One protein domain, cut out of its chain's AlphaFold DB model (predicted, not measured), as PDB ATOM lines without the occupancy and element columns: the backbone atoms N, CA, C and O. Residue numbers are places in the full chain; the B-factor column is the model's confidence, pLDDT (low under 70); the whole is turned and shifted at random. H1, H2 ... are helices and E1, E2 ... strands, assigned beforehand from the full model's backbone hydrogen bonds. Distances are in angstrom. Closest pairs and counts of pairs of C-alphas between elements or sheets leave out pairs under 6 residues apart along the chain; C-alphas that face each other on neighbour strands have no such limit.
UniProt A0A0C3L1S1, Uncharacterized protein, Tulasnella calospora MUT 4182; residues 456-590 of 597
ATOM      1  N   SER A 456      -3.620  10.666  -1.782       36.84
ATOM      2  CA  SER A 456      -3.576  11.554  -2.946       36.84
ATOM      3  C   SER A 456      -2.633  12.764  -2.838       36.84
ATOM      4  O   SER A 456      -2.087  13.166  -3.851       36.84
ATOM      5  N   LEU A 457      -2.387  13.338  -1.653       40.06
ATOM      6  CA  LEU A 457      -1.450  14.469  -1.482       40.06
ATOM      7  C   LEU A 457       0.020  14.022  -1.415       40.06
ATOM      8  O   LEU A 457       0.916  14.846  -1.569       40.06
ATOM      9  N   ILE A 458       0.261  12.729  -1.177       44.91
ATOM     10  CA  ILE A 458       1.589  12.095  -1.228       44.91
ATOM     11  C   ILE A 458       1.881  11.583  -2.656       44.91
ATOM     12  O   ILE A 458       3.026  11.299  -2.981       44.91
ATOM     13  N   GLN A 459       0.862  11.498  -3.523       38.00
ATOM     14  CA  GLN A 459       0.964  10.948  -4.880       38.00
ATOM     15  C   GLN A 459       1.281  11.971  -5.983       38.00
ATOM     16  O   GLN A 459       1.559  11.540  -7.096       38.00
ATOM     17  N   ASP A 460       1.265  13.278  -5.707       35.31
ATOM     18  CA  ASP A 460       1.358  14.315  -6.756       35.31
ATOM     19  C   ASP A 460       2.756  14.939  -6.956       35.31
ATOM     20  O   ASP A 460       2.903  15.910  -7.694       35.31
ATOM     21  N   GLU A 461       3.810  14.374  -6.366       39.03
ATOM     22  CA  GLU A 461       5.184  14.671  -6.788       39.03
ATOM     23  C   GLU A 461       5.937  13.352  -6.987       39.03
ATOM     24  O   GLU A 461       6.177  12.625  -6.023       39.03
ATOM     25  N   ASP A 462       6.306  13.046  -8.236       39.06
ATOM     26  CA  ASP A 462       7.297  12.024  -8.592       39.06
ATOM     27  C   ASP A 462       8.568  12.249  -7.750       39.06
ATOM     28  O   ASP A 462       9.375  13.136  -8.034       39.06
ATOM     29  N   MET A 463       8.720  11.497  -6.659       40.16
ATOM     30  CA  MET A 463       9.750  11.731  -5.646       40.16
ATOM     31  C   MET A 463      10.637  10.496  -5.489       40.16
ATOM     32  O   MET A 463      10.216   9.478  -4.939       40.16
ATOM     33  N   GLU A 464      11.879  10.629  -5.960       40.12
ATOM     34  CA  GLU A 464      13.001   9.714  -5.731       40.12
ATOM     35  C   GLU A 464      13.156   9.325  -4.244       40.12
ATOM     36  O   GLU A 464      12.905  10.135  -3.350       40.12
ATOM     37  N   ASP A 465      13.651   8.102  -4.009       42.56
ATOM     38  CA  ASP A 465      13.809   7.326  -2.757       42.56
ATOM     39  C   ASP A 465      14.550   7.985  -1.559       42.56
ATOM     40  O   ASP A 465      14.942   7.307  -0.605       42.56
ATOM     41  N   SER A 466      14.772   9.302  -1.544       48.53
ATOM     42  CA  SER A 466      15.427   9.997  -0.428       48.53
ATOM     43  C   SER A 466      14.417  10.711   0.488       48.53
ATOM     44  O   SER A 466      13.563  11.456   0.004       48.53
ATOM     45  N   PRO A 467      14.491  10.540   1.825       56.50
ATOM     46  CA  PRO A 467      13.619  11.266   2.743       56.50
ATOM     47  C   PRO A 467      13.900  12.774   2.646       56.50
ATOM     48  O   PRO A 467      14.942  13.259   3.088       56.50
ATOM     49  N   ARG A 468      12.970  13.522   2.043       70.94
ATOM     50  CA  ARG A 468      13.097  14.971   1.832       70.94
ATOM     51  C   ARG A 468      12.928  15.701   3.166       70.94
ATOM     52  O   ARG A 468      11.925  15.536   3.860       70.94
ATOM     53  N   TRP A 469      13.914  16.518   3.527       80.69
ATOM     54  CA  TRP A 469      13.831  17.389   4.699       80.69
ATOM     55  C   TRP A 469      12.771  18.473   4.493       80.69
ATOM     56  O   TRP A 469      12.725  19.120   3.448       80.69
ATOM     57  N   THR A 470      11.961  18.725   5.515       84.12
ATOM     58  CA  THR A 470      10.958  19.794   5.522       84.12
ATOM     59  C   THR A 470      11.062  20.622   6.798       84.12
ATOM     60  O   THR A 470      11.377  20.110   7.871       84.12
ATOM     61  N   SER A 471      10.810  21.927   6.682       85.31
ATOM     62  CA  SER A 471      10.722  22.863   7.811       85.31
ATOM     63  C   SER A 471       9.279  23.241   8.158       85.31
ATOM     64  O   SER A 471       9.055  24.083   9.023       85.31
ATOM     65  N   SER A 472       8.287  22.666   7.472       82.44
ATOM     66  CA  SER A 472       6.874  23.040   7.620       82.44
ATOM     67  C   SER A 472       6.218  22.355   8.826       82.44
ATOM     68  O   SER A 472       5.194  21.705   8.669       82.44
ATOM     69  N   VAL A 473       6.809  22.461  10.022       79.75
ATOM     70  CA  VAL A 473       6.378  21.702  11.215       79.75
ATOM     71  C   VAL A 473       4.892  21.891  11.494       79.75
ATOM     72  O   VAL A 473       4.166  20.910  11.490       79.75
ATOM     73  N   GLU A 474       4.408  23.129  11.585       77.69
ATOM     74  CA  GLU A 474       2.994  23.421  11.880       77.69
ATOM     75  C   GLU A 474       2.007  22.909  10.813       77.69
ATOM     76  O   GLU A 474       0.831  22.704  11.102       77.69
ATOM     77  N   LYS A 475       2.465  22.664   9.575       72.50
ATOM     78  CA  LYS A 475       1.630  22.072   8.515       72.50
ATOM     79  C   LYS A 475       1.381  20.583   8.764       72.50
ATOM     80  O   LYS A 475       0.305  20.088   8.443       72.50
ATOM     81  N   PHE A 476       2.385  19.872   9.274       70.25
ATOM     82  CA  PHE A 476       2.345  18.417   9.450       70.25
ATOM     83  C   PHE A 476       2.004  18.007  10.887       70.25
ATOM     84  O   PHE A 476       1.276  17.039  11.088       70.25
ATOM     85  N   PHE A 477       2.502  18.766  11.861       73.00
ATOM     86  CA  PHE A 477       2.372  18.559  13.300       73.00
ATOM     87  C   PHE A 477       2.010  19.894  13.971       73.00
ATOM     88  O   PHE A 477       2.886  20.560  14.533       73.00
ATOM     89  N   PRO A 478       0.744  20.328  13.875       72.19
ATOM     90  CA  PRO A 478       0.328  21.584  14.478       72.19
ATOM     91  C   PRO A 478       0.562  21.555  15.992       72.19
ATOM     92  O   PRO A 478       0.413  20.511  16.624       72.19
ATOM     93  N   ASP A 479       0.933  22.699  16.559       76.56
ATOM     94  CA  ASP A 479       1.198  22.906  17.986       76.56
ATOM     95  C   ASP A 479       2.459  22.215  18.533       76.56
ATOM     96  O   ASP A 479       2.825  22.453  19.684       76.56
ATOM     97  N   LYS A 480       3.193  21.432  17.729       79.94
ATOM     98  CA  LYS A 480       4.392  20.701  18.183       79.94
ATOM     99  C   LYS A 480       5.465  21.609  18.797       79.94
ATOM    100  O   LYS A 480       6.198  21.171  19.685       79.94
ATOM    101  N   ASN A 481       5.558  22.855  18.334       86.38
ATOM    102  CA  ASN A 481       6.516  23.840  18.833       86.38
ATOM    103  C   ASN A 481       5.954  24.760  19.923       86.38
ATOM    104  O   ASN A 481       6.692  25.606  20.432       86.38
ATOM    105  N   LYS A 482       4.682  24.612  20.315       83.69
ATOM    106  CA  LYS A 482       4.159  25.350  21.464       83.69
ATOM    107  C   LYS A 482       4.839  24.853  22.750       83.69
ATOM    108  O   LYS A 482       4.954  23.642  22.951       83.69
ATOM    109  N   PRO A 483       5.324  25.760  23.614       79.50
ATOM    110  CA  PRO A 483       6.138  25.403  24.778       79.50
ATOM    111  C   PRO A 483       5.368  24.613  25.846       79.50
ATOM    112  O   PRO A 483       5.972  23.852  26.597       79.50
ATOM    113  N   ASP A 484       4.055  24.800  25.901       72.00
ATOM    114  CA  ASP A 484       3.094  24.163  26.803       72.00
ATOM    115  C   ASP A 484       2.459  22.891  26.214       72.00
ATOM    116  O   ASP A 484       1.804  22.144  26.937       72.00
ATOM    117  N   CYS A 485       2.706  22.576  24.937       74.44
ATOM    118  CA  CYS A 485       2.158  21.382  24.301       74.44
ATOM    119  C   CYS A 485       2.741  20.105  24.920       74.44
ATOM    120  O   CYS A 485       3.921  19.771  24.738       74.44
ATOM    121  N   PHE A 486       1.888  19.325  25.583       73.25
ATOM    122  CA  PHE A 486       2.244  17.990  26.049       73.25
ATOM    123  C   PHE A 486       2.565  17.082  24.851       73.25
ATOM    124  O   PHE A 486       1.880  17.118  23.829       73.25
ATOM    125  N   GLY A 487       3.650  16.307  24.925       74.25
ATOM    126  CA  GLY A 487       4.144  15.537  23.774       74.25
ATOM    127  C   GLY A 487       4.816  16.362  22.666       74.25
ATOM    128  O   GLY A 487       5.300  15.779  21.697       74.25
ATOM    129  N   GLY A 488       4.862  17.695  22.788       80.81
ATOM    130  CA  GLY A 488       5.560  18.591  21.866       80.81
ATOM    131  C   GLY A 488       7.084  18.567  22.039       80.81
ATOM    132  O   GLY A 488       7.630  17.849  22.880       80.81
ATOM    133  N   ALA A 489       7.794  19.388  21.261       86.88
ATOM    134  CA  ALA A 489       9.259  19.435  21.266       86.88
ATOM    135  C   ALA A 489       9.821  19.809  22.648       86.88
ATOM    136  O   ALA A 489      10.709  19.132  23.165       86.88
ATOM    137  N   THR A 490       9.267  20.849  23.278       86.12
ATOM    138  CA  THR A 490       9.678  21.279  24.625       86.12
ATOM    139  C   THR A 490       9.436  20.177  25.655       86.12
ATOM    140  O   THR A 490      10.319  19.885  26.461       86.12
ATOM    141  N   TRP A 491       8.278  19.516  25.608       85.00
ATOM    142  CA  TRP A 491       7.973  18.398  26.497       85.00
ATOM    143  C   TRP A 491       8.958  17.238  26.313       85.00
ATOM    144  O   TRP A 491       9.539  16.782  27.292       85.00
ATOM    145  N   PHE A 492       9.222  16.806  25.075       84.94
ATOM    146  CA  PHE A 492      10.129  15.687  24.790       84.94
ATOM    147  C   PHE A 492      11.549  15.970  25.293       84.94
ATOM    148  O   PHE A 492      12.161  15.144  25.969       84.94
ATOM    149  N   ILE A 493      12.065  17.169  25.013       86.94
ATOM    150  CA  ILE A 493      13.395  17.588  25.458       86.94
ATOM    151  C   ILE A 493      13.499  17.601  26.994       86.94
ATOM    152  O   ILE A 493      14.493  17.119  27.541       86.94
ATOM    153  N   ASN A 494      12.474  18.095  27.698       82.81
ATOM    154  CA  ASN A 494      12.493  18.188  29.161       82.81
ATOM    155  C   ASN A 494      12.192  16.851  29.865       82.81
ATOM    156  O   ASN A 494      12.788  16.575  30.909       82.81
ATOM    157  N   GLU A 495      11.289  16.026  29.331       79.38
ATOM    158  CA  GLU A 495      10.859  14.769  29.958       79.38
ATOM    159  C   GLU A 495      11.718  13.573  29.540       79.38
ATOM    160  O   GLU A 495      12.170  12.849  30.419       79.38
ATOM    161  N   ALA A 496      11.991  13.390  28.242       81.06
ATOM    162  CA  ALA A 496      12.692  12.212  27.720       81.06
ATOM    163  C   ALA A 496      14.215  12.400  27.646       81.06
ATOM    164  O   ALA A 496      14.973  11.486  27.963       81.06
ATOM    165  N   LEU A 497      14.691  13.590  27.258       81.69
ATOM    166  CA  LEU A 497      16.138  13.880  27.225       81.69
ATOM    167  C   LEU A 497      16.648  14.533  28.510       81.69
ATOM    168  O   LEU A 497      17.858  14.655  28.717       81.69
ATOM    169  N   HIS A 498      15.724  14.976  29.363       77.44
ATOM    170  CA  HIS A 498      16.013  15.683  30.601       77.44
ATOM    171  C   HIS A 498      16.954  16.889  30.424       77.44
ATOM    172  O   HIS A 498      17.769  17.167  31.311       77.44
ATOM    173  N   LEU A 499      16.864  17.584  29.286       79.44
ATOM    174  CA  LEU A 499      17.575  18.835  29.036       79.44
ATOM    175  C   LEU A 499      16.623  20.000  29.284       79.44
ATOM    176  O   LEU A 499      15.490  19.982  28.819       79.44
ATOM    177  N   ARG A 500      17.096  21.036  29.979       77.69
ATOM    178  CA  ARG A 500      16.284  22.218  30.274       77.69
ATOM    179  C   ARG A 500      16.199  23.156  29.076       77.69
ATOM    180  O   ARG A 500      17.223  23.519  28.489       77.69
ATOM    181  N   GLY A 501      14.990  23.638  28.823       82.50
ATOM    182  CA  GLY A 501      14.737  24.817  28.002       82.50
ATOM    183  C   GLY A 501      13.516  24.669  27.112       82.50
ATOM    184  O   GLY A 501      12.951  23.585  26.964       82.50
ATOM    185  N   THR A 502      13.114  25.789  26.522       89.31
ATOM    186  CA  THR A 502      12.145  25.793  25.432       89.31
ATOM    187  C   THR A 502      12.806  25.217  24.192       89.31
ATOM    188  O   THR A 502      13.949  25.558  23.874       89.31
ATOM    189  N   ALA A 503      12.085  24.341  23.510       91.06
ATOM    190  CA  ALA A 503      12.577  23.649  22.343       91.06
ATOM    191  C   ALA A 503      11.581  23.722  21.192       91.06
ATOM    192  O   ALA A 503      10.369  23.640  21.397       91.06
ATOM    193  N   GLU A 504      12.115  23.823  19.981       93.50
ATOM    194  CA  GLU A 504      11.332  23.854  18.751       93.50
ATOM    195  C   GLU A 504      11.980  22.979  17.677       93.50
ATOM    196  O   GLU A 504      13.186  23.029  17.434       93.50
ATOM    197  N   VAL A 505      11.174  22.166  17.011       90.44
ATOM    198  CA  VAL A 505      11.582  21.455  15.804       90.44
ATOM    199  C   VAL A 505      11.661  22.475  14.674       90.44
ATOM    200  O   VAL A 505      10.714  23.222  14.435       90.44
ATOM    201  N   PHE A 506      12.778  22.510  13.954       91.81
ATOM    202  CA  PHE A 506      12.950  23.412  12.807       91.81
ATOM    203  C   PHE A 506      13.151  22.672  11.482       91.81
ATOM    204  O   PHE A 506      13.064  23.287  10.413       91.81
ATOM    205  N   LEU A 507      13.459  21.376  11.539       89.75
ATOM    206  CA  LEU A 507      13.624  20.520  10.373       89.75
ATOM    207  C   LEU A 507      13.311  19.071  10.748       89.75
ATOM    208  O   LEU A 507      13.670  18.628  11.835       89.75
ATOM    209  N   PHE A 508      12.677  18.325   9.854       87.38
ATOM    210  CA  PHE A 508      12.400  16.905  10.056       87.38
ATOM    211  C   PHE A 508      12.266  16.162   8.721       87.38
ATOM    212  O   PHE A 508      12.136  16.787   7.666       87.38
ATOM    213  N   THR A 509      12.297  14.831   8.769       81.38
ATOM    214  CA  THR A 509      12.062  13.941   7.616       81.38
ATOM    215  C   THR A 509      10.855  13.049   7.851       81.38
ATOM    216  O   THR A 509      10.778  12.434   8.912       81.38
ATOM    217  N   ILE A 510       9.992  12.884   6.848       69.00
ATOM    218  CA  ILE A 510       8.902  11.893   6.851       69.00
ATOM    219  C   ILE A 510       9.256  10.782   5.841       69.00
ATOM    220  O   ILE A 510       9.564  11.118   4.694       69.00
ATOM    221  N   PRO A 511       9.249   9.489   6.214       61.69
ATOM    222  CA  PRO A 511       9.336   8.385   5.260       61.69
ATOM    223  C   PRO A 511       8.101   8.326   4.352       61.69
ATOM    224  O   PRO A 511       6.999   8.670   4.768       61.69
ATOM    225  N   GLN A 512       8.251   7.803   3.132       54.97
ATOM    226  CA  GLN A 512       7.103   7.545   2.246       54.97
ATOM    227  C   GLN A 512       6.177   6.434   2.782       54.97
ATOM    228  O   GLN A 512       4.982   6.425   2.495       54.97
ATOM    229  N   SER A 513       6.719   5.500   3.570       50.62
ATOM    230  CA  SER A 513       6.032   4.314   4.098       50.62
ATOM    231  C   SER A 513       5.418   4.498   5.490       50.62
ATOM    232  O   SER A 513       4.614   3.665   5.903       50.62
ATOM    233  N   CYS A 514       5.789   5.553   6.222       51.16
ATOM    234  CA  CYS A 514       5.420   5.727   7.625       51.16
ATOM    235  C   CYS A 514       4.941   7.159   7.900       51.16
ATOM    236  O   CYS A 514       5.632   8.111   7.541       51.16
ATOM    237  N   PRO A 515       3.807   7.357   8.597       54.53
ATOM    238  CA  PRO A 515       3.251   8.685   8.853       54.53
ATOM    239  C   PRO A 515       3.977   9.452   9.983       54.53
ATOM    240  O   PRO A 515       3.393  10.318  10.640       54.53
ATOM    241  N   TYR A 516       5.246   9.132  10.242       58.03
ATOM    242  CA  TYR A 516       5.984   9.534  11.438       58.03
ATOM    243  C   TYR A 516       7.307  10.207  11.068       58.03
ATOM    244  O   TYR A 516       7.972   9.742  10.145       58.03
ATOM    245  N   PRO A 517       7.736  11.274  11.768       55.50
ATOM    246  CA  PRO A 517       9.039  11.850  11.499       55.50
ATOM    247  C   PRO A 517      10.130  10.862  11.933       55.50
ATOM    248  O   PRO A 517      10.214  10.487  13.102       55.50
ATOM    249  N   LEU A 518      10.964  10.434  10.986       73.50
ATOM    250  CA  LEU A 518      12.066   9.503  11.253       73.50
ATOM    251  C   LEU A 518      13.215  10.204  11.981       73.50
ATOM    252  O   LEU A 518      13.898   9.612  12.809       73.50
ATOM    253  N   THR A 519      13.466  11.464  11.632       84.94
ATOM    254  CA  THR A 519      14.525  12.290  12.213       84.94
ATOM    255  C   THR A 519      14.033  13.721  12.350       84.94
ATOM    256  O   THR A 519      13.438  14.266  11.422       84.94
ATOM    257  N   GLU A 520      14.320  14.336  13.489       89.75
ATOM    258  CA  GLU A 520      13.963  15.701  13.852       89.75
ATOM    259  C   GLU A 520      15.216  16.454  14.290       89.75
ATOM    260  O   GLU A 520      16.045  15.926  15.034       89.75
ATOM    261  N   LEU A 521      15.356  17.700  13.847       92.56
ATOM    262  CA  LEU A 521      16.311  18.643  14.407       92.56
ATOM    263  C   LEU A 521      15.570  19.683  15.228       92.56
ATOM    264  O   LEU A 521      14.696  20.405  14.734       92.56
ATOM    265  N   ILE A 522      15.960  19.742  16.490       93.69
ATOM    266  CA  ILE A 522      15.337  20.522  17.538       93.69
ATOM    267  C   ILE A 522      16.333  21.584  17.993       93.69
ATOM    268  O   ILE A 522      17.473  21.281  18.344       93.69
ATOM    269  N   ARG A 523      15.909  22.841  17.991       93.38
ATOM    270  CA  ARG A 523      16.659  23.951  18.574       93.38
ATOM    271  C   ARG A 523      16.354  24.012  20.066       93.38
ATOM    272  O   ARG A 523      15.187  23.997  20.445       93.38
ATOM    273  N   LEU A 524      17.390  24.103  20.894       90.62
ATOM    274  CA  LEU A 524      17.310  24.247  22.347       90.62
ATOM    275  C   LEU A 524      18.253  25.373  22.789       90.62
ATOM    276  O   LEU A 524      19.432  25.143  23.078       90.62
ATOM    277  N   GLY A 525      17.741  26.606  22.807       87.25
ATOM    278  CA  GLY A 525      18.588  27.796  22.928       87.25
ATOM    279  C   GLY A 525      19.589  27.857  21.770       87.25
ATOM    280  O   GLY A 525      19.191  27.831  20.609       87.25
ATOM    281  N   GLU A 526      20.886  27.886  22.085       84.38
ATOM    282  CA  GLU A 526      21.968  27.858  21.085       84.38
ATOM    283  C   GLU A 526      22.381  26.441  20.657       84.38
ATOM    284  O   GLU A 526      23.193  26.271  19.750       84.38
ATOM    285  N   ARG A 527      21.839  25.402  21.300       89.06
ATOM    286  CA  ARG A 527      22.167  24.007  20.987       89.06
ATOM    287  C   ARG A 527      21.214  23.455  19.938       89.06
ATOM    288  O   ARG A 527      20.033  23.803  19.904       89.06
ATOM    289  N   ILE A 528      21.714  22.521  19.136       93.00
ATOM    290  CA  ILE A 528      20.900  21.731  18.216       93.00
ATOM    291  C   ILE A 528      20.923  20.287  18.685       93.00
ATOM    292  O   ILE A 528      21.989  19.700  18.870       93.00
ATOM    293  N   VAL A 529      19.738  19.724  18.868       92.88
ATOM    294  CA  VAL A 529      19.528  18.327  19.217       92.88
ATOM    295  C   VAL A 529      18.962  17.616  17.998       92.88
ATOM    296  O   VAL A 529      18.007  18.079  17.384       92.88
ATOM    297  N   VAL A 530      19.557  16.491  17.640       92.06
ATOM    298  CA  VAL A 530      19.032  15.579  16.631       92.06
ATOM    299  C   VAL A 530      18.339  14.446  17.359       92.06
ATOM    300  O   VAL A 530      18.971  13.799  18.188       92.06
ATOM    301  N   VAL A 531      17.077  14.194  17.038       90.12
ATOM    302  CA  VAL A 531      16.306  13.056  17.542       90.12
ATOM    303  C   VAL A 531      15.954  12.172  16.361       90.12
ATOM    304  O   VAL A 531      15.450  12.654  15.354       90.12
ATOM    305  N   ARG A 532      16.230  10.878  16.455       85.62
ATOM    306  CA  ARG A 532      15.871   9.882  15.452       85.62
ATOM    307  C   ARG A 532      14.978   8.842  16.094       85.62
ATOM    308  O   ARG A 532      15.307   8.361  17.167       85.62
ATOM    309  N   ARG A 533      13.885   8.479  15.438       79.25
ATOM    310  CA  ARG A 533      13.011   7.388  15.866       79.25
ATOM    311  C   ARG A 533      13.285   6.158  15.009       79.25
ATOM    312  O   ARG A 533      13.383   6.273  13.789       79.25
ATOM    313  N   HIS A 534      13.413   4.999  15.642       67.94
ATOM    314  CA  HIS A 534      13.557   3.723  14.950       67.94
ATOM    315  C   HIS A 534      12.188   3.178  14.547       67.94
ATOM    316  O   HIS A 534      11.266   3.088  15.362       67.94
ATOM    317  N   GLU A 535      12.056   2.821  13.271       60.19
ATOM    318  CA  GLU A 535      10.860   2.154  12.758       60.19
ATOM    319  C   GLU A 535      10.747   0.749  13.365       60.19
ATOM    320  O   GLU A 535      11.735   0.028  13.485       60.19
ATOM    321  N   GLY A 536       9.538   0.365  13.777       55.28
ATOM    322  CA  GLY A 536       9.235  -0.963  14.320       55.28
ATOM    323  C   GLY A 536       9.493  -1.149  15.819       55.28
ATOM    324  O   GLY A 536       8.790  -1.938  16.435       55.28
ATOM    325  N   THR A 537      10.434  -0.416  16.425       59.84
ATOM    326  CA  THR A 537      10.688  -0.499  17.884       59.84
ATOM    327  C   THR A 537      10.103   0.675  18.663       59.84
ATOM    328  O   THR A 537       9.884   0.583  19.868       59.84
ATOM    329  N   GLY A 538       9.881   1.815  17.998       62.84
ATOM    330  CA  GLY A 538       9.388   3.031  18.640       62.84
ATOM    331  C   GLY A 538      10.404   3.727  19.554       62.84
ATOM    332  O   GLY A 538      10.065   4.772  20.107       62.84
ATOM    333  N   CYS A 539      11.624   3.195  19.674       69.25
ATOM    334  CA  CYS A 539      12.719   3.777  20.448       69.25
ATOM    335  C   CYS A 539      13.347   4.977  19.726       69.25
ATOM    336  O   CYS A 539      13.313   5.080  18.494       69.25
ATOM    337  N   HIS A 540      13.973   5.861  20.492       80.75
ATOM    338  CA  HIS A 540      14.615   7.074  20.027       80.75
ATOM    339  C   HIS A 540      16.129   7.029  20.258       80.75
ATOM    340  O   HIS A 540      16.650   6.517  21.245       80.75
ATOM    341  N   GLU A 541      16.852   7.655  19.342       84.38
ATOM    342  CA  GLU A 541      18.243   8.038  19.509       84.38
ATOM    343  C   GLU A 541      18.327   9.553  19.515       84.38
ATOM    344  O   GLU A 541      17.698  10.220  18.692       84.38
ATOM    345  N   ALA A 542      19.129  10.108  20.415       87.56
ATOM    346  CA  ALA A 542      19.342  11.541  20.469       87.56
ATOM    347  C   ALA A 542      20.829  11.883  20.454       87.56
ATOM    348  O   ALA A 542      21.667  11.160  20.994       87.56
ATOM    349  N   TRP A 543      21.159  13.019  19.846       90.25
ATOM    350  CA  TRP A 543      22.498  13.598  19.873       90.25
ATOM    351  C   TRP A 543      22.413  15.108  20.024       90.25
ATOM    352  O   TRP A 543      21.539  15.738  19.440       90.25
ATOM    353  N   VAL A 544      23.363  15.701  20.734       89.69
ATOM    354  CA  VAL A 544      23.604  17.144  20.696       89.69
ATOM    355  C   VAL A 544      24.720  17.434  19.697       89.69
ATOM    356  O   VAL A 544      25.743  16.751  19.686       89.69
ATOM    357  N   LEU A 545      24.520  18.419  18.827       90.38
ATOM    358  CA  LEU A 545      25.564  18.891  17.923       90.38
ATOM    359  C   LEU A 545      26.550  19.791  18.678       90.38
ATOM    360  O   LEU A 545      26.167  20.512  19.602       90.38
ATOM    361  N   ASN A 546      27.820  19.768  18.274       84.69
ATOM    362  CA  ASN A 546      28.861  20.574  18.917       84.69
ATOM    363  C   ASN A 546      28.590  22.084  18.788       84.69
ATOM    364  O   ASN A 546      27.976  22.525  17.814       84.69
ATOM    365  N   ALA A 547      29.135  22.874  19.724       69.69
ATOM    366  CA  ALA A 547      28.876  24.311  19.918       69.69
ATOM    367  C   ALA A 547      29.122  25.233  18.698       69.69
ATOM    368  O   ALA A 547      28.717  26.387  18.723       69.69
ATOM    369  N   GLY A 548      29.762  24.746  17.629       73.75
ATOM    370  CA  GLY A 548      29.935  25.484  16.368       73.75
ATOM    371  C   GLY A 548      28.826  25.264  15.329       73.75
ATOM    372  O   GLY A 548      28.891  25.829  14.240       73.75
ATOM    373  N   SER A 549      27.832  24.421  15.619       84.94
ATOM    374  CA  SER A 549      26.750  24.101  14.681       84.94
ATOM    375  C   SER A 549      25.615  25.115  14.818       84.94
ATOM    376  O   SER A 549      24.981  25.180  15.867       84.94
ATOM    377  N   THR A 550      25.326  25.875  13.759       89.62
ATOM    378  CA  THR A 550      24.169  26.781  13.705       89.62
ATOM    379  C   THR A 550      23.032  26.146  12.913       89.62
ATOM    380  O   THR A 550      23.234  25.204  12.141       89.62
ATOM    381  N   VAL A 551      21.810  26.650  13.092       88.38
ATOM    382  CA  VAL A 551      20.635  26.140  12.368       88.38
ATOM    383  C   VAL A 551      20.850  26.273  10.859       88.38
ATOM    384  O   VAL A 551      20.512  25.372  10.093       88.38
ATOM    385  N   GLU A 552      21.460  27.375  10.433       90.06
ATOM    386  CA  GLU A 552      21.754  27.693   9.041       90.06
ATOM    387  C   GLU A 552      22.835  26.772   8.471       90.06
ATOM    388  O   GLU A 552      22.657  26.249   7.370       90.06
ATOM    389  N   SER A 553      23.922  26.520   9.211       90.31
ATOM    390  CA  SER A 553      25.005  25.653   8.730       90.31
ATOM    391  C   SER A 553      24.551  24.201   8.603       90.31
ATOM    392  O   SER A 553      24.868  23.537   7.615       90.31
ATOM    393  N   VAL A 554      23.732  23.726   9.544       89.38
ATOM    394  CA  VAL A 554      23.161  22.377   9.498       89.38
ATOM    395  C   VAL A 554      22.151  22.241   8.357       89.38
ATOM    396  O   VAL A 554      22.196  21.251   7.627       89.38
ATOM    397  N   LYS A 555      21.280  23.238   8.143       88.12
ATOM    398  CA  LYS A 555      20.369  23.254   6.985       88.12
ATOM    399  C   LYS A 555      21.140  23.220   5.668       88.12
ATOM    400  O   LYS A 555      20.814  22.396   4.820       88.12
ATOM    401  N   ALA A 556      22.167  24.057   5.520       87.31
ATOM    402  CA  ALA A 556      22.991  24.102   4.315       87.31
ATOM    403  C   ALA A 556      23.699  22.763   4.052       87.31
ATOM    404  O   ALA A 556      23.669  22.270   2.926       87.31
ATOM    405  N   HIS A 557      24.267  22.134   5.090       88.56
ATOM    406  CA  HIS A 557      24.888  20.806   4.995       88.56
ATOM    407  C   HIS A 557      23.907  19.746   4.487       88.56
ATOM    408  O   HIS A 557      24.213  19.020   3.544       88.56
ATOM    409  N   LEU A 558      22.712  19.674   5.080       86.62
ATOM    410  CA  LEU A 558      21.698  18.684   4.705       86.62
ATOM    411  C   LEU A 558      21.112  18.950   3.309       86.62
ATOM    412  O   LEU A 558      20.881  18.010   2.553       86.62
ATOM    413  N   GLN A 559      20.915  20.218   2.936       83.25
ATOM    414  CA  GLN A 559      20.450  20.611   1.599       83.25
ATOM    415  C   GLN A 559      21.481  20.317   0.502       83.25
ATOM    416  O   GLN A 559      21.098  19.999  -0.618       83.25
ATOM    417  N   ALA A 560      22.775  20.365   0.825       83.75
ATOM    418  CA  ALA A 560      23.858  19.986  -0.081       83.75
ATOM    419  C   ALA A 560      24.038  18.456  -0.229       83.75
ATOM    420  O   ALA A 560      25.012  18.009  -0.830       83.75
ATOM    421  N   GLY A 561      23.132  17.643   0.330       81.31
ATOM    422  CA  GLY A 561      23.205  16.176   0.299       81.31
ATOM    423  C   GLY A 561      24.050  15.561   1.420       81.31
ATOM    424  O   GLY A 561      24.269  14.347   1.441       81.31
ATOM    425  N   GLY A 562      24.517  16.376   2.370       82.25
ATOM    426  CA  GLY A 562      25.182  15.910   3.578       82.25
ATOM    427  C   GLY A 562      24.254  15.071   4.461       82.25
ATOM    428  O   GLY A 562      23.031  15.210   4.447       82.25
ATOM    429  N   ARG A 563      24.835  14.172   5.259       83.81
ATOM    430  CA  ARG A 563      24.103  13.263   6.155       83.81
ATOM    431  C   ARG A 563      24.383  13.580   7.622       83.81
ATOM    432  O   ARG A 563      25.482  13.990   7.984       83.81
ATOM    433  N   ILE A 564      23.411  13.294   8.487       84.12
ATOM    434  CA  ILE A 564      23.495  13.462   9.950       84.12
ATOM    435  C   ILE A 564      24.707  12.759  10.605       84.12
ATOM    436  O   ILE A 564      25.248  13.303  11.568       84.12
ATOM    437  N   PRO A 565      25.176  11.571  10.163       83.25
ATOM    438  CA  PRO A 565      26.388  10.957  10.714       83.25
ATOM    439  C   PRO A 565      27.682  11.739  10.454       83.25
ATOM    440  O   PRO A 565      28.657  11.512  11.154       83.25
ATOM    441  N   GLN A 566      27.697  12.649   9.476       84.44
ATOM    442  CA  GLN A 566      28.871  13.472   9.153       84.44
ATOM    443  C   GLN A 566      28.991  14.707  10.059       84.44
ATOM    444  O   GLN A 566      30.014  15.383  10.037       84.44
ATOM    445  N   LEU A 567      27.950  15.021  10.835       86.81
ATOM    446  CA  LEU A 567      27.973  16.124  11.787       86.81
ATOM    447  C   LEU A 567      28.666  15.681  13.075       86.81
ATOM    448  O   LEU A 567      28.338  14.633  13.634       86.81
ATOM    449  N   HIS A 568      29.580  16.512  13.576       85.94
ATOM    450  CA  HIS A 568      30.181  16.300  14.886       85.94
ATOM    451  C   HIS A 568      29.129  16.458  15.983       85.94
ATOM    452  O   HIS A 568      28.506  17.516  16.130       85.94
ATOM    453  N   LYS A 569      28.933  15.385  16.743       87.12
ATOM    454  CA  LYS A 569      27.836  15.264  17.691       87.12
ATOM    455  C   LYS A 569      28.206  14.354  18.850       87.12
ATOM    456  O   LYS A 569      28.978  13.413  18.683       87.12
ATOM    457  N   THR A 570      27.586  14.600  19.991       83.50
ATOM    458  CA  THR A 570      27.683  13.768  21.189       83.50
ATOM    459  C   THR A 570      26.345  13.079  21.399       83.50
ATOM    460  O   THR A 570      25.301  13.730  21.361       83.50
ATOM    461  N   LYS A 571      26.352  11.755  21.580       81.25
ATOM    462  CA  LYS A 571      25.123  10.997  21.848       81.25
ATOM    463  C   LYS A 571      24.555  11.381  23.216       81.25
ATOM    464  O   LYS A 571      25.305  11.668  24.145       81.25
ATOM    465  N   LEU A 572      23.234  11.405  23.316       80.38
ATOM    466  CA  LEU A 572      22.489  11.639  24.545       80.38
ATOM    467  C   LEU A 572      21.743  10.360  24.925       80.38
ATOM    468  O   LEU A 572      21.215   9.668  24.053       80.38
ATOM    469  N   ALA A 573      21.663  10.078  26.223       76.50
ATOM    470  CA  ALA A 573      20.722   9.089  26.726       76.50
ATOM    471  C   ALA A 573      19.276   9.580  26.544       76.50
ATOM    472  O   ALA A 573      18.992  10.766  26.741       76.50
ATOM    473  N   VAL A 574      18.376   8.658  26.200       76.38
ATOM    474  CA  VAL A 574      16.931   8.899  26.112       76.38
ATOM    475  C   VAL A 574      16.228   8.036  27.153       76.38
ATOM    476  O   VAL A 574      16.469   6.834  27.224       76.38
ATOM    477  N   ASP A 575      15.375   8.651  27.966       74.75
ATOM    478  CA  ASP A 575      14.407   7.940  28.795       74.75
ATOM    479  C   ASP A 575      13.144   7.678  27.963       74.75
ATOM    480  O   ASP A 575      12.386   8.598  27.649       74.75
ATOM    481  N   GLU A 576      12.937   6.420  27.567       74.56
ATOM    482  CA  GLU A 576      11.785   6.000  26.755       74.56
ATOM    483  C   GLU A 576      10.496   5.836  27.566       74.56
ATOM    484  O   GLU A 576       9.408   5.665  27.012       74.56
ATOM    485  N   LEU A 577      10.572   5.855  28.896       71.94
ATOM    486  CA  LEU A 577       9.396   5.598  29.714       71.94
ATOM    487  C   LEU A 577       8.349   6.725  29.591       71.94
ATOM    488  O   LEU A 577       7.175   6.409  29.370       71.94
ATOM    489  N   PRO A 578       8.705   8.027  29.658       74.00
ATOM    490  CA  PRO A 578       7.757   9.114  29.424       74.00
ATOM    491  C   PRO A 578       7.111   9.075  28.032       74.00
ATOM    492  O   PRO A 578       5.899   9.272  27.920       74.00
ATOM    493  N   THR A 579       7.887   8.801  26.977       74.56
ATOM    494  CA  THR A 579       7.407   8.777  25.581       74.56
ATOM    495  C   THR A 579       6.415   7.640  25.361       74.56
ATOM    496  O   THR A 579       5.332   7.873  24.818       74.56
ATOM    497  N   ARG A 580       6.721   6.437  25.867       72.75
ATOM    498  CA  ARG A 580       5.814   5.279  25.845       72.75
ATOM    499  C   ARG A 580       4.521   5.565  26.613       72.75
ATOM    500  O   ARG A 580       3.437   5.351  26.076       72.75
ATOM    501  N   ARG A 581       4.606   6.128  27.827       72.44
ATOM    502  CA  ARG A 581       3.422   6.506  28.629       72.44
ATOM    503  C   ARG A 581       2.519   7.493  27.901       72.44
ATOM    504  O   ARG A 581       1.299   7.334  27.915       72.44
ATOM    505  N   TYR A 582       3.111   8.500  27.263       75.06
ATOM    506  CA  TYR A 582       2.366   9.471  26.474       75.06
ATOM    507  C   TYR A 582       1.686   8.824  25.261       75.06
ATOM    508  O   TYR A 582       0.493   9.042  25.047       75.06
ATOM    509  N   ALA A 583       2.406   7.991  24.503       72.94
ATOM    510  CA  ALA A 583       1.862   7.293  23.340       72.94
ATOM    511  C   ALA A 583       0.676   6.383  23.712       72.94
ATOM    512  O   ALA A 583      -0.383   6.465  23.087       72.94
ATOM    513  N   LEU A 584       0.820   5.587  24.780       70.12
ATOM    514  CA  LEU A 584      -0.249   4.743  25.324       70.12
ATOM    515  C   LEU A 584      -1.463   5.569  25.751       70.12
ATOM    516  O   LEU A 584      -2.604   5.218  25.456       70.12
ATOM    517  N   TRP A 585      -1.228   6.689  26.439       75.00
ATOM    518  CA  TRP A 585      -2.307   7.571  26.856       75.00
ATOM    519  C   TRP A 585      -3.068   8.166  25.663       75.00
ATOM    520  O   TRP A 585      -4.295   8.065  25.638       75.00
ATOM    521  N   ARG A 586      -2.366   8.682  24.646       70.19
ATOM    522  CA  ARG A 586      -2.991   9.225  23.429       70.19
ATOM    523  C   ARG A 586      -3.855   8.190  22.718       70.19
ATOM    524  O   ARG A 586      -4.997   8.499  22.386       70.19
ATOM    525  N   HIS A 587      -3.339   6.971  22.541       67.62
ATOM    526  CA  HIS A 587      -4.067   5.879  21.889       67.62
ATOM    527  C   HIS A 587      -5.414   5.582  22.572       67.62
ATOM    528  O   HIS A 587      -6.391   5.260  21.902       67.62
ATOM    529  N   ARG A 588      -5.503   5.753  23.899       69.25
ATOM    530  CA  ARG A 588      -6.759   5.589  24.654       69.25
ATOM    531  C   ARG A 588      -7.749   6.717  24.439       69.25
ATOM    532  O   ARG A 588      -8.940   6.461  24.306       69.25
ATOM    533  N   THR A 589      -7.271   7.956  24.484       66.19
ATOM    534  CA  THR A 589      -8.139   9.140  24.427       66.19
ATOM    535  C   THR A 589      -8.597   9.472  23.012       66.19
ATOM    536  O   THR A 589      -9.636  10.099  22.833       66.19
ATOM    537  N   GLU A 590      -7.831   9.039  22.013       67.06
ATOM    538  CA  GLU A 590      -8.107   9.224  20.591       67.06
ATOM    539  C   GLU A 590      -7.935   7.880  19.864       67.06
ATOM    540  O   GLU A 590      -6.963   7.696  19.126       67.06
TER     541      GLU A 590
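AT A GLANCE: This is residues 456 to 590 of the 597 residues of an uncharacterized protein of Tulasnella calospora MUT 4182 (UniProt A0A0C3L1S1). One strongly twisted sheet of five antiparallel strands, E1 to E5, makes the middle of the domain, with the short helix H2 packed across one face. H3 only grazes the sheet with residues 551 to 555, away from H2, H1 grazes it beside E1, and the longest helix, H4, lies farthest out, one end close to H2. The printed part has 135 residues, with four named helices and five named strands in the order H1 H2 E1 E2 E3 E4 H3 E5 H4; the sheet's order is E1 E2 E3 E4 E5. The class is mixed, helices and strands, with under half of the residues in named elements. The whole is compact, with a radius of gyration of the C-alphas of 14.9 A and spans of 41 by 37 by 26 A.

IN THESE COORDINATES: Residues 456 to 472 hold no named element. H1 is residues 473 to 476, from C-alpha 473 at (6.378, 21.702, 11.215), and H2 is residues 489 to 495. E1, residues 503 to 509, is 17.6 A long; E2 is residues 519 to 524, 15.9 A; E3 is residues 527 to 533, 19.7 A; E4 is residues 540 to 545, 16.2 A. H3 is residues 551 to 559, 12.1 A, and E5 is residues 569 to 572. H4, residues 576 to 589, is 20.3 A long and ends at C-alpha 589 at (-8.139, 9.140, 24.427).

HOW THE PARTS SIT: E1 to E4 form a meander, each strand the antiparallel neighbour of the one before, with hairpins E1 and E2, E2 and E3, E3 and E4. Within hydrogen-bond range are N 521 and O 507, 2.8 A, for E1 and E2; N 522 and O 529, 2.8 A, for E2 and E3; N 543 and O 530, 2.9 A, for E3 and E4; and N 570 and O 544, 2.8 A, for E4 and E5. E1 and E5 are the edge strands; residues 469 to 470 pair antiparallel with residues 508 to 509 of E1. H2 is on the sheet at a height of 8.7 A, only just over E2 and E3, with 3 C-alphas falling on each, and runs across the strands, at 76 degrees to E2 on the local plane. H1 only grazes the sheet with residues 473 to 474; its closest C-alphas to E1 are those of Val 473 and Val 505, 6.9 A apart. E1 and H3 are near each other, with 5 pairs of C-alphas within 10 A. H2 and H4 are close but not clearly touching, at a steep tilt of 60 degrees, opposite ways; their closest C-alphas, of Glu 495 and Pro 578, are 6.5 A apart. H4 is not on the sheet. Every O i to N i+4 pair is within hydrogen-bond range in H2, H3 and H4; H1 is too short for one.

THE WHOLE: The C-alphas of Gly 548 and Arg 588, the two farthest apart, are 42.6 A apart. The printed part has no cut, and its one long link is H1 to H2. The mean pLDDT of the printed part is 76.1; it is under 70 at residues 456 to 467, 510 to 517, 534 to 539, 547 and 587 to 590.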